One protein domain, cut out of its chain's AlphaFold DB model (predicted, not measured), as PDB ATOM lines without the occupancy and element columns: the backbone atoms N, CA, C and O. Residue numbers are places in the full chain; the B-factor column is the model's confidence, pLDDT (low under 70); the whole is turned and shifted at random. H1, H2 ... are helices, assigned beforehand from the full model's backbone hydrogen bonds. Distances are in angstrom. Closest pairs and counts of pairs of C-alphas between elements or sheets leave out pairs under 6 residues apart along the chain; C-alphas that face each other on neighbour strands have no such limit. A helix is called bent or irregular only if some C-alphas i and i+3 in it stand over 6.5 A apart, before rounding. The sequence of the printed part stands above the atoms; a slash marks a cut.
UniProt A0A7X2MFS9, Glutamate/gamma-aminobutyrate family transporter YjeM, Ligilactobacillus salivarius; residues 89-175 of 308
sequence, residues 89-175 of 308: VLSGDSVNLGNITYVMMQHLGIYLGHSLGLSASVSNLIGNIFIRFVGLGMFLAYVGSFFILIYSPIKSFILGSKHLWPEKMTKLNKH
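What this domain is: This is residues 89 to 175 of the 308 residues of the protein "Glutamate/gamma-aminobutyrate family transporter YjeM" of Ligilactobacillus salivarius (UniProt A0A7X2MFS9). The printed part is a long, thin helical hairpin with unequal arms: the shorter helix H1 is side by side with the first part of the long helix H2, which then runs on alone, its residues 139 to 153 standing free. At the far end of H2 the chain turns through the short helix H3, and an unnamed stretch, residues 89 to 99, precedes H1. There are 87 residues printed, with three named helices in the order H1, H2, H3 and no named strand, and the class is all helix. The whole is an extended rod, with a radius of gyration of the C-alphas of 21.8 A and spans of 66 by 29 by 15 A.

Where its parts are: The printed part begins at Val 89, with its C-alpha at (168.890, 182.415, 108.205). H1, residues 100 to 115, starts at C-alpha 100 at (171.252, 189.199, 101.720) and is 22.0 A long from first to last C-alpha. H2, residues 120 to 158, measures 55.2 A from C-alpha 120 at (165.843, 190.198, 123.247) to C-alpha 158 at (181.496, 204.341, 72.203). H2 has a kink of 27 degrees near residue 144, and it is only just irregular: C-alphas 150 and 153 are 6.9 A apart. H3, residues 167 to 170, is 5.3 A long and ends at C-alpha 170 at (179.279, 209.714, 69.427).

How they stand to each other: H1 and H2 form a helical hairpin, and a tight link of 4 residues joins them. They touch, with 39 pairs of C-alphas within 8 A; the closest C-alphas are those of Gly 109 and Gly 127, 4.0 A apart. Their lines stand at a shallow tilt of 28 degrees, and they run opposite ways. H2 touches H1 with residues 120 to 135 alone. H2 and H3 are close but not clearly touching, the closest C-alphas being those of Ile 158 and Thr 170 at 6.4 A. H1 and H3 are apart. In H1 every O i to N i+4 pair is within hydrogen-bond range; in H2 31 of 35 are, and H3 is too short for such a pair.

The domain as a whole: The two C-alphas farthest apart are those of Gly 117 and His 163, at 66.8 A. From the C-alpha of Val 89 to that of His 175 it is 48.2 A. The printed part has no cut. The link from H2 to H3 is short, with 8 residues, and no link is long. The mean pLDDT of the printed part is 90.0, and no printed residue is under 70.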
ATOM      1  N   VAL A  89     168.899 180.971 108.495       87.62
ATOM      2  CA  VAL A  89     168.890 182.415 108.205       87.62
ATOM      3  C   VAL A  89     168.769 182.730 106.715       87.62
ATOM      4  O   VAL A  89     168.060 183.661 106.345       87.62
ATOM      5  N   LEU A  90     169.460 181.988 105.843       89.12
ATOM      6  CA  LEU A  90     169.628 182.364 104.430       89.12
ATOM      7  C   LEU A  90     168.759 181.562 103.454       89.12
ATOM      8  O   LEU A  90     168.619 181.957 102.298       89.12
ATOM      9  N   SER A  91     168.180 180.438 103.888       85.88
ATOM     10  CA  SER A  91     167.425 179.544 103.003       85.88
ATOM     11  C   SER A  91     165.986 179.996 102.721       85.88
ATOM     12  O   SER A  91     165.376 179.496 101.777       85.88
ATOM     13  N   GLY A  92     165.460 180.951 103.498       83.25
ATOM     14  CA  GLY A  92     164.089 181.444 103.371       83.25
ATOM     15  C   GLY A  92     163.813 182.196 102.063       83.25
ATOM     16  O   GLY A  92     164.703 182.798 101.464       83.25
ATOM     17  N   ASP A  93     162.547 182.208 101.640       80.12
ATOM     18  CA  ASP A  93     162.113 182.828 100.374       80.12
ATOM     19  C   ASP A  93     162.234 184.360 100.363       80.12
ATOM     20  O   ASP A  93     162.369 184.980  99.306       80.12
ATOM     21  N   SER A  94     162.233 184.987 101.542       84.56
ATOM     22  CA  SER A  94     162.428 186.431 101.694       84.56
ATOM     23  C   SER A  94     163.878 186.872 101.476       84.56
ATOM     24  O   SER A  94     164.116 188.068 101.292       84.56
ATOM     25  N   VAL A  95     164.839 185.942 101.472       89.69
ATOM     26  CA  VAL A  95     166.267 186.227 101.290       89.69
ATOM     27  C   VAL A  95     166.668 186.007  99.835       89.69
ATOM     28  O   VAL A  95     166.416 184.963  99.231       89.69
ATOM     29  N   ASN A  96     167.317 187.010  99.254       90.69
ATOM     30  CA  ASN A  96     167.792 187.000  97.876       90.69
ATOM     31  C   ASN A  96     169.092 187.803  97.728       90.69
ATOM     32  O   ASN A  96     169.519 188.507  98.642       90.69
ATOM     33  N   LEU A  97     169.714 187.726  96.549       88.62
ATOM     34  CA  LEU A  97     170.975 188.416  96.250       88.62
ATOM     35  C   LEU A  97     170.892 189.947  96.406       88.62
ATOM     36  O   LEU A  97     171.915 190.583  96.642       88.62
ATOM     37  N   GLY A  98     169.696 190.537  96.323       88.25
ATOM     38  CA  GLY A  98     169.485 191.972  96.507       88.25
ATOM     39  C   GLY A  98     169.424 192.425  97.968       88.25
ATOM     40  O   GLY A  98     169.713 193.586  98.246       88.25
ATOM     41  N   ASN A  99     169.059 191.545  98.910       92.06
ATOM     42  CA  ASN A  99     168.888 191.915 100.322       92.06
ATOM     43  C   ASN A  99     169.728 191.107 101.321       92.06
ATOM     44  O   ASN A  99     169.717 191.428 102.510       92.06
ATOM     45  N   ILE A 100     170.481 190.105 100.862       92.19
ATOM     46  CA  ILE A 100     171.252 189.199 101.720       92.19
ATOM     47  C   ILE A 100     172.185 189.940 102.687       92.19
ATOM     48  O   ILE A 100     172.238 189.603 103.866       92.19
ATOM     49  N   THR A 101     172.849 191.011 102.244       92.94
ATOM     50  CA  THR A 101     173.728 191.819 103.103       92.94
ATOM     51  C   THR A 101     172.970 192.469 104.264       92.94
ATOM     52  O   THR A 101     173.483 192.511 105.381       92.94
ATOM     53  N   TYR A 102     171.736 192.930 104.038       94.25
ATOM     54  CA  TYR A 102     170.890 193.508 105.087       94.25
ATOM     55  C   TYR A 102     170.504 192.467 106.133       94.25
ATOM     56  O   TYR A 102     170.638 192.723 107.330       94.25
ATOM     57  N   VAL A 103     170.085 191.287 105.673       94.12
ATOM     58  CA  VAL A 103     169.708 190.152 106.528       94.12
ATOM     59  C   VAL A 103     170.897 189.718 107.381       94.12
ATOM     60  O   VAL A 103     170.785 189.632 108.603       94.12
ATOM     61  N   MET A 104     172.059 189.520 106.758       94.06
ATOM     62  CA  MET A 104     173.279 189.100 107.448       94.06
ATOM     63  C   MET A 104     173.723 190.126 108.498       94.06
ATOM     64  O   MET A 104     174.032 189.754 109.627       94.06
ATOM     65  N   MET A 105     173.691 191.421 108.178       95.50
ATOM     66  CA  MET A 105     174.057 192.475 109.132       95.50
ATOM     67  C   MET A 105     173.063 192.605 110.289       95.50
ATOM     68  O   MET A 105     173.482 192.826 111.426       95.50
ATOM     69  N   GLN A 106     171.762 192.449 110.030       95.44
ATOM     70  CA  GLN A 106     170.757 192.436 111.093       95.44
ATOM     71  C   GLN A 106     170.991 191.260 112.046       95.44
ATOM     72  O   GLN A 106     171.031 191.457 113.263       95.44
ATOM     73  N   HIS A 107     171.209 190.062 111.496       94.19
ATOM     74  CA  HIS A 107     171.512 188.860 112.271       94.19
ATOM     75  C   HIS A 107     172.800 188.999 113.081       94.19
ATOM     76  O   HIS A 107     172.805 188.648 114.257       94.19
ATOM     77  N   LEU A 108     173.853 189.588 112.511       95.00
ATOM     78  CA  LEU A 108     175.093 189.867 113.235       95.00
ATOM     79  C   LEU A 108     174.855 190.774 114.451       95.00
ATOM     80  O   LEU A 108     175.387 190.509 115.527       95.00
ATOM     81  N   GLY A 109     174.035 191.820 114.306       95.38
ATOM     82  CA  GLY A 109     173.695 192.716 115.414       95.38
ATOM     83  C   GLY A 109     172.878 192.029 116.515       95.38
ATOM     84  O   GLY A 109     173.163 192.210 117.700       95.38
ATOM     85  N   ILE A 110     171.907 191.190 116.135       95.56
ATOM     86  CA  ILE A 110     171.114 190.382 117.077       95.56
ATOM     87  C   ILE A 110     172.017 189.383 117.816       95.56
ATOM     88  O   ILE A 110     171.984 189.311 119.046       95.56
ATOM     89  N   TYR A 111     172.866 188.665 117.077       93.88
ATOM     90  CA  TYR A 111     173.828 187.706 117.619       93.88
ATOM     91  C   TYR A 111     174.803 188.367 118.600       93.88
ATOM     92  O   TYR A 111     175.049 187.834 119.684       93.88
ATOM     93  N   LEU A 112     175.317 189.556 118.265       94.38
ATOM     94  CA  LEU A 112     176.169 190.342 119.155       94.38
ATOM     95  C   LEU A 112     175.432 190.704 120.449       94.38
ATOM     96  O   LEU A 112     175.974 190.501 121.533       94.38
ATOM     97  N   GLY A 113     174.191 191.190 120.354       94.56
ATOM     98  CA  GLY A 113     173.392 191.540 121.527       94.56
ATOM     99  C   GLY A 113     173.154 190.350 122.459       94.56
ATOM    100  O   GLY A 113     173.370 190.457 123.667       94.56
ATOM    101  N   HIS A 114     172.805 189.187 121.902       93.62
ATOM    102  CA  HIS A 114     172.657 187.953 122.680       93.62
ATOM    103  C   HIS A 114     173.976 187.478 123.291       93.62
ATOM    104  O   HIS A 114     174.002 187.073 124.452       93.62
ATOM    105  N   SER A 115     175.079 187.576 122.547       91.62
ATOM    106  CA  SER A 115     176.413 187.202 123.034       91.62
ATOM    107  C   SER A 115     176.886 188.078 124.196       91.62
ATOM    108  O   SER A 115     177.640 187.612 125.046       91.62
ATOM    109  N   LEU A 116     176.417 189.327 124.261       94.12
ATOM    110  CA  LEU A 116     176.675 190.263 125.358       94.12
ATOM    111  C   LEU A 116     175.706 190.099 126.546       94.12
ATOM    112  O   LEU A 116     175.792 190.860 127.506       94.12
ATOM    113  N   GLY A 117     174.781 189.133 126.501       94.31
ATOM    114  CA  GLY A 117     173.798 188.898 127.564       94.31
ATOM    115  C   GLY A 117     172.681 189.946 127.630       94.31
ATOM    116  O   GLY A 117     172.037 190.090 128.669       94.31
ATOM    117  N   LEU A 118     172.449 190.695 126.548       96.38
ATOM    118  CA  LEU A 118     171.393 191.705 126.485       96.38
ATOM    119  C   LEU A 118     170.011 191.058 126.304       96.38
ATOM    120  O   LEU A 118     169.877 189.929 125.823       96.38
ATOM    121  N   SER A 119     168.957 191.790 126.678       96.81
ATOM    122  CA  SER A 119     167.580 191.333 126.477       96.81
ATOM    123  C   SER A 119     167.237 191.236 124.986       96.81
ATOM    124  O   SER A 119     167.783 191.962 124.156       96.81
ATOM    125  N   ALA A 120     166.266 190.385 124.637       95.19
ATOM    126  CA  ALA A 120     165.843 190.198 123.247       95.19
ATOM    127  C   ALA A 120     165.408 191.509 122.562       95.19
ATOM    128  O   ALA A 120     165.690 191.719 121.383       95.19
ATOM    129  N   SER A 121     164.763 192.424 123.293       96.50
ATOM    130  CA  SER A 121     164.371 193.731 122.754       96.50
ATOM    131  C   SER A 121     165.579 194.607 122.417       96.50
ATOM    132  O   SER A 121     165.594 195.244 121.363       96.50
ATOM    133  N   VAL A 122     166.612 194.604 123.263       96.50
ATOM    134  CA  VAL A 122     167.851 195.357 123.028       96.50
ATOM    135  C   VAL A 122     168.663 194.727 121.894       96.50
ATOM    136  O   VAL A 122     169.131 195.452 121.020       96.50
ATOM    137  N   SER A 123     168.765 193.397 121.826       97.06
ATOM    138  CA  SER A 123     169.424 192.699 120.709       97.06
ATOM    139  C   SER A 123     168.763 193.012 119.362       97.06
ATOM    140  O   SER A 123     169.451 193.322 118.390       97.06
ATOM    141  N   ASN A 124     167.427 193.029 119.310       96.88
ATOM    142  CA  ASN A 124     166.684 193.434 118.113       96.88
ATOM    143  C   ASN A 124     166.931 194.900 117.737       96.88
ATOM    144  O   ASN A 124     167.044 195.223 116.554       96.88
ATOM    145  N   LEU A 125     167.053 195.795 118.722       97.31
ATOM    146  CA  LEU A 125     167.415 197.187 118.465       97.31
ATOM    147  C   LEU A 125     168.815 197.295 117.841       97.31
ATOM    148  O   LEU A 125     168.975 198.020 116.861       97.31
ATOM    149  N   ILE A 126     169.802 196.549 118.346       97.38
ATOM    150  CA  ILE A 126     171.162 196.510 117.780       97.38
ATOM    151  C   ILE A 126     171.133 195.980 116.343       97.38
ATOM    152  O   ILE A 126     171.704 196.612 115.453       97.38
ATOM    153  N   GLY A 127     170.404 194.891 116.085       96.75
ATOM    154  CA  GLY A 127     170.174 194.390 114.725       96.75
ATOM    155  C   GLY A 127     169.587 195.454 113.795       96.75
ATOM    156  O   GLY A 127     170.084 195.666 112.689       96.75
ATOM    157  N   ASN A 128     168.577 196.190 114.265       96.94
ATOM    158  CA  ASN A 128     167.949 197.280 113.514       96.94
ATOM    159  C   ASN A 128     168.887 198.477 113.273       96.94
ATOM    160  O   ASN A 128     168.763 199.171 112.262       96.94
ATOM    161  N   ILE A 129     169.834 198.737 114.174       97.56
ATOM    162  CA  ILE A 129     170.878 199.747 113.961       97.56
ATOM    163  C   ILE A 129     171.850 199.269 112.879       97.56
ATOM    164  O   ILE A 129     172.163 200.032 111.965       97.56
ATOM    165  N   PHE A 130     172.275 198.005 112.929       97.06
ATOM    166  CA  PHE A 130     173.226 197.431 111.972       97.06
ATOM    167  C   PHE A 130     172.666 197.425 110.547       97.06
ATOM    168  O   PHE A 130     173.348 197.869 109.622       97.06
ATOM    169  N   ILE A 131     171.410 197.003 110.367       96.25
ATOM    170  CA  ILE A 131     170.749 197.033 109.053       96.25
ATOM    171  C   ILE A 131     170.612 198.462 108.505       96.25
ATOM    172  O   ILE A 131     170.831 198.685 107.318       96.25
ATOM    173  N   ARG A 132     170.316 199.462 109.350       96.00
ATOM    174  CA  ARG A 132     170.241 200.872 108.920       96.00
ATOM    175  C   ARG A 132     171.610 201.428 108.551       96.00
ATOM    176  O   ARG A 132     171.726 202.135 107.555       96.00
ATOM    177  N   PHE A 133     172.634 201.098 109.334       95.88
ATOM    178  CA  PHE A 133     174.002 201.533 109.083       95.88
ATOM    179  C   PHE A 133     174.528 200.973 107.760       95.88
ATOM    180  O   PHE A 133     174.996 201.738 106.917       95.88
ATOM    181  N   VAL A 134     174.379 199.663 107.527       95.19
ATOM    182  CA  VAL A 134     174.774 199.070 106.242       95.19
ATOM    183  C   VAL A 134     173.878 199.558 105.099       95.19
ATOM    184  O   VAL A 134     174.383 199.814 104.013       95.19
ATOM    185  N   GLY A 135     172.581 199.779 105.350       95.00
ATOM    186  CA  GLY A 135     171.637 200.452 104.448       95.00
ATOM    187  C   GLY A 135     172.180 201.758 103.900       95.00
ATOM    188  O   GLY A 135     172.320 201.923 102.689       95.00
ATOM    189  N   LEU A 136     172.540 202.664 104.807       95.56
ATOM    190  CA  LEU A 136     173.097 203.962 104.458       95.56
ATOM    191  C   LEU A 136     174.466 203.832 103.779       95.56
ATOM    192  O   LEU A 136     174.713 204.503 102.780       95.56
ATOM    193  N   GLY A 137     175.337 202.951 104.278       94.75
ATOM    194  CA  GLY A 137     176.659 202.717 103.694       94.75
ATOM    195  C   GLY A 137     176.586 202.221 102.249       94.75
ATOM    196  O   GLY A 137     177.240 202.782 101.371       94.75
ATOM    197  N   MET A 138     175.740 201.224 101.981       93.31
ATOM    198  CA  MET A 138     175.502 200.705 100.631       93.31
ATOM    199  C   MET A 138     174.873 201.765  99.730       93.31
ATOM    200  O   MET A 138     175.307 201.917  98.595       93.31
ATOM    201  N   PHE A 139     173.910 202.547 100.229       92.69
ATOM    202  CA  PHE A 139     173.313 203.645  99.463       92.69
ATOM    203  C   PHE A 139     174.365 204.668  99.013       92.69
ATOM    204  O   PHE A 139     174.451 204.981  97.826       92.69
ATOM    205  N   LEU A 140     175.201 205.150  99.938       92.88
ATOM    206  CA  LEU A 140     176.258 206.116  99.627       92.88
ATOM    207  C   LEU A 140     177.286 205.536  98.647       92.88
ATOM    208  O   LEU A 140     177.666 206.209  97.687       92.88
ATOM    209  N   ALA A 141     177.694 204.280  98.853       90.44
ATOM    210  CA  ALA A 141     178.616 203.587  97.959       90.44
ATOM    211  C   ALA A 141     178.034 203.442  96.544       90.44
ATOM    212  O   ALA A 141     178.694 203.800  95.571       90.44
ATOM    213  N   TYR A 142     176.783 202.991  96.420       88.81
ATOM    214  CA  TYR A 142     176.126 202.799  95.127       88.81
ATOM    215  C   TYR A 142     175.890 204.103  94.381       88.81
ATOM    216  O   TYR A 142     176.139 204.148  93.180       88.81
ATOM    217  N   VAL A 143     175.492 205.181  95.063       89.31
ATOM    218  CA  VAL A 143     175.384 206.506  94.432       89.31
ATOM    219  C   VAL A 143     176.732 206.919  93.836       89.31
ATOM    220  O   VAL A 143     176.787 207.305  92.669       89.31
ATOM    221  N   GLY A 144     177.829 206.762  94.586       85.69
ATOM    222  CA  GLY A 144     179.180 207.038  94.091       85.69
ATOM    223  C   GLY A 144     179.570 206.171  92.888       85.69
ATOM    224  O   GLY A 144     180.016 206.688  91.861       85.69
ATOM    225  N   SER A 145     179.358 204.856  92.979       84.62
ATOM    226  CA  SER A 145     179.685 203.913  91.904       84.62
ATOM    227  C   SER A 145     178.851 204.142  90.644       84.62
ATOM    228  O   SER A 145     179.397 204.075  89.544       84.62
ATOM    229  N   PHE A 146     177.556 204.453  90.759       84.38
ATOM    230  CA  PHE A 146     176.682 204.648  89.600       84.38
ATOM    231  C   PHE A 146     177.089 205.847  88.745       84.38
ATOM    232  O   PHE A 146     177.064 205.730  87.520       84.38
ATOM    233  N   PHE A 147     177.548 206.954  89.337       79.38
ATOM    234  CA  PHE A 147     178.061 208.086  88.553       79.38
ATOM    235  C   PHE A 147     179.222 207.682  87.635       79.38
ATOM    236  O   PHE A 147     179.282 208.107  86.480       79.38
ATOM    237  N   ILE A 148     180.118 206.821  88.123       78.12
ATOM    238  CA  ILE A 148     181.271 206.339  87.357       78.12
ATOM    239  C   ILE A 148     180.837 205.279  86.336       78.12
ATOM    240  O   ILE A 148     181.202 205.367  85.162       78.12
ATOM    241  N   LEU A 149     180.045 204.293  86.760       81.69
ATOM    242  CA  LEU A 149     179.672 203.133  85.944       81.69
ATOM    243  C   LEU A 149     178.695 203.468  84.815       81.69
ATOM    244  O   LEU A 149     178.706 202.793  83.792       81.69
ATOM    245  N   ILE A 150     177.883 204.516  84.950       83.62
ATOM    246  CA  ILE A 150     176.990 204.956  83.873       83.62
ATOM    247  C   ILE A 150     177.791 205.591  82.724       83.62
ATOM    248  O   ILE A 150     177.469 205.381  81.556       83.62
ATOM    249  N   TYR A 151     178.841 206.356  83.036       80.56
ATOM    250  CA  TYR A 151     179.587 207.133  82.041       80.56
ATOM    251  C   TYR A 151     180.831 206.414  81.502       80.56
ATOM    252  O   TYR A 151     181.109 206.487  80.302       80.56
ATOM    253  N   SER A 152     181.584 205.716  82.357       79.62
ATOM    254  CA  SER A 152     182.884 205.124  82.002       79.62
ATOM    255  C   SER A 152     182.807 204.133  80.827       79.62
ATOM    256  O   SER A 152     183.570 204.308  79.869       79.62
ATOM    257  N   PRO A 153     181.862 203.168  80.792       77.06
ATOM    258  CA  PRO A 153     181.737 202.245  79.665       77.06
ATOM    259  C   PRO A 153     181.378 202.967  78.366       77.06
ATOM    260  O   PRO A 153     181.984 202.707  77.331       77.06
ATOM    261  N   ILE A 154     180.459 203.934  78.405       83.06
ATOM    262  CA  ILE A 154     180.084 204.716  77.220       83.06
ATOM    263  C   ILE A 154     181.286 205.502  76.687       83.06
ATOM    264  O   ILE A 154     181.555 205.487  75.484       83.06
ATOM    265  N   LYS A 155     182.041 206.163  77.570       79.44
ATOM    266  CA  LYS A 155     183.235 206.913  77.177       79.44
ATOM    267  C   LYS A 155     184.268 205.991  76.528       79.44
ATOM    268  O   LYS A 155     184.716 206.273  75.423       79.44
ATOM    269  N   SER A 156     184.618 204.888  77.181       75.94
ATOM    270  CA  SER A 156     185.674 203.987  76.710       75.94
ATOM    271  C   SER A 156     185.267 203.216  75.452       75.94
ATOM    272  O   SER A 156     186.031 203.169  74.492       75.94
ATOM    273  N   PHE A 157     184.050 202.665  75.400       78.06
ATOM    274  CA  PHE A 157     183.597 201.859  74.264       78.06
ATOM    275  C   PHE A 157     183.105 202.714  73.099       78.06
ATOM    276  O   PHE A 157     183.618 202.575  71.991       78.06
ATOM    277  N   ILE A 158     182.138 203.612  73.310       83.88
ATOM    278  CA  ILE A 158     181.496 204.341  72.203       83.88
ATOM    279  C   ILE A 158     182.441 205.402  71.634       83.88
ATOM    280  O   ILE A 158     182.609 205.492  70.417       83.88
ATOM    281  N   LEU A 159     183.123 206.171  72.492       81.94
ATOM    282  CA  LEU A 159     184.084 207.175  72.015       81.94
ATOM    283  C   LEU A 159     185.441 206.574  71.635       81.94
ATOM    284  O   LEU A 159     186.155 207.196  70.850       81.94
ATOM    285  N   GLY A 160     185.794 205.387  72.134       83.31
ATOM    286  CA  GLY A 160     186.979 204.649  71.680       83.31
ATOM    287  C   GLY A 160     186.792 203.993  70.310       83.31
ATOM    288  O   GLY A 160     187.751 203.826  69.563       83.31
ATOM    289  N   SER A 161     185.549 203.680  69.929       86.19
ATOM    290  CA  SER A 161     185.222 203.009  68.665       86.19
ATOM    291  C   SER A 161     184.320 203.840  67.751       86.19
ATOM    292  O   SER A 161     183.488 203.287  67.040       86.19
ATOM    293  N   LYS A 162     184.487 205.173  67.716       84.44
ATOM    294  CA  LYS A 162     183.576 206.104  67.004       84.44
ATOM    295  C   LYS A 162     183.219 205.696  65.573       84.44
ATOM    296  O   LYS A 162     182.099 205.943  65.144       84.44
ATOM    297  N   HIS A 163     184.152 205.073  64.856       85.00
ATOM    298  CA  HIS A 163     183.967 204.604  63.482       85.00
ATOM    299  C   HIS A 163     182.926 203.476  63.338       85.00
ATOM    300  O   HIS A 163     182.412 203.267  62.245       85.00
ATOM    301  N   LEU A 164     182.602 202.760  64.420       87.56
ATOM    302  CA  LEU A 164     181.578 201.713  64.438       87.56
ATOM    303  C   LEU A 164     180.165 202.259  64.678       87.56
ATOM    304  O   LEU A 164     179.180 201.591  64.369       87.56
ATOM    305  N   TRP A 165     180.046 203.467  65.228       88.81
ATOM    306  CA  TRP A 165     178.778 203.995  65.720       88.81
ATOM    307  C   TRP A 165     178.194 205.072  64.796       88.81
ATOM    308  O   TRP A 165     178.929 205.817  64.146       88.81
ATOM    309  N   PRO A 166     176.859 205.227  64.758       87.25
ATOM    310  CA  PRO A 166     176.235 206.397  64.148       87.25
ATOM    311  C   PRO A 166     176.714 207.694  64.815       87.25
ATOM    312  O   PRO A 166     176.863 207.738  66.035       87.25
ATOM    313  N   GLU A 167     176.847 208.783  64.051       86.88
ATOM    314  CA  GLU A 167     177.297 210.092  64.567       86.88
ATOM    315  C   GLU A 167     176.480 210.585  65.768       86.88
ATOM    316  O   GLU A 167     177.025 211.161  66.705       86.88
ATOM    317  N   LYS A 168     175.172 210.297  65.794       89.12
ATOM    318  CA  LYS A 168     174.304 210.641  66.930       89.12
ATOM    319  C   LYS A 168     174.758 209.999  68.248       89.12
ATOM    320  O   LYS A 168     174.610 210.628  69.285       89.12
ATOM    321  N   MET A 169     175.319 208.787  68.215       88.38
ATOM    322  CA  MET A 169     175.787 208.064  69.409       88.38
ATOM    323  C   MET A 169     177.125 208.598  69.933       88.38
ATOM    324  O   MET A 169     177.437 208.426  71.105       88.38
ATOM    325  N   THR A 170     177.928 209.239  69.080       89.69
ATOM    326  CA  THR A 170     179.279 209.714  69.427       89.69
ATOM    327  C   THR A 170     179.349 211.226  69.625       89.69
ATOM    328  O   THR A 170     180.356 211.731  70.131       89.69
ATOM    329  N   LYS A 171     178.290 211.957  69.250       90.19
ATOM    330  CA  LYS A 171     178.188 213.408  69.418       90.19
ATOM    331  C   LYS A 171     178.155 213.782  70.897       90.19
ATOM    332  O   LYS A 171     177.312 213.306  71.653       90.19
ATOM    333  N   LEU A 172     179.055 214.681  71.281       91.12
ATOM    334  CA  LEU A 172     179.141 215.218  72.634       91.12
ATOM    335  C   LEU A 172     178.258 216.462  72.778       91.12
ATOM    336  O   LEU A 172     178.145 217.265  71.849       91.12
ATOM    337  N   ASN A 173     177.647 216.629  73.950       90.94
ATOM    338  CA  ASN A 173     176.983 217.868  74.340       90.94
ATOM    339  C   ASN A 173     177.997 218.905  74.871       90.94
ATOM    340  O   ASN A 173     179.205 218.661  74.910       90.94
ATOM    341  N   LYS A 174     177.500 220.064  75.323       91.12
ATOM    342  CA  LYS A 174     178.321 221.169  75.859       91.12
ATOM    343  C   LYS A 174     179.192 220.796  77.070       91.12
ATOM    344  O   LYS A 174     180.127 221.519  77.385       91.12
ATOM    345  N   HIS A 175     178.896 219.681  77.736       87.62
ATOM    346  CA  HIS A 175     179.632 219.178  78.896       87.62
ATOM    347  C   HIS A 175     180.605 218.042  78.542       87.62
ATOM    348  O   HIS A 175     181.167 217.419  79.437       87.62
TER     349      HIS A 175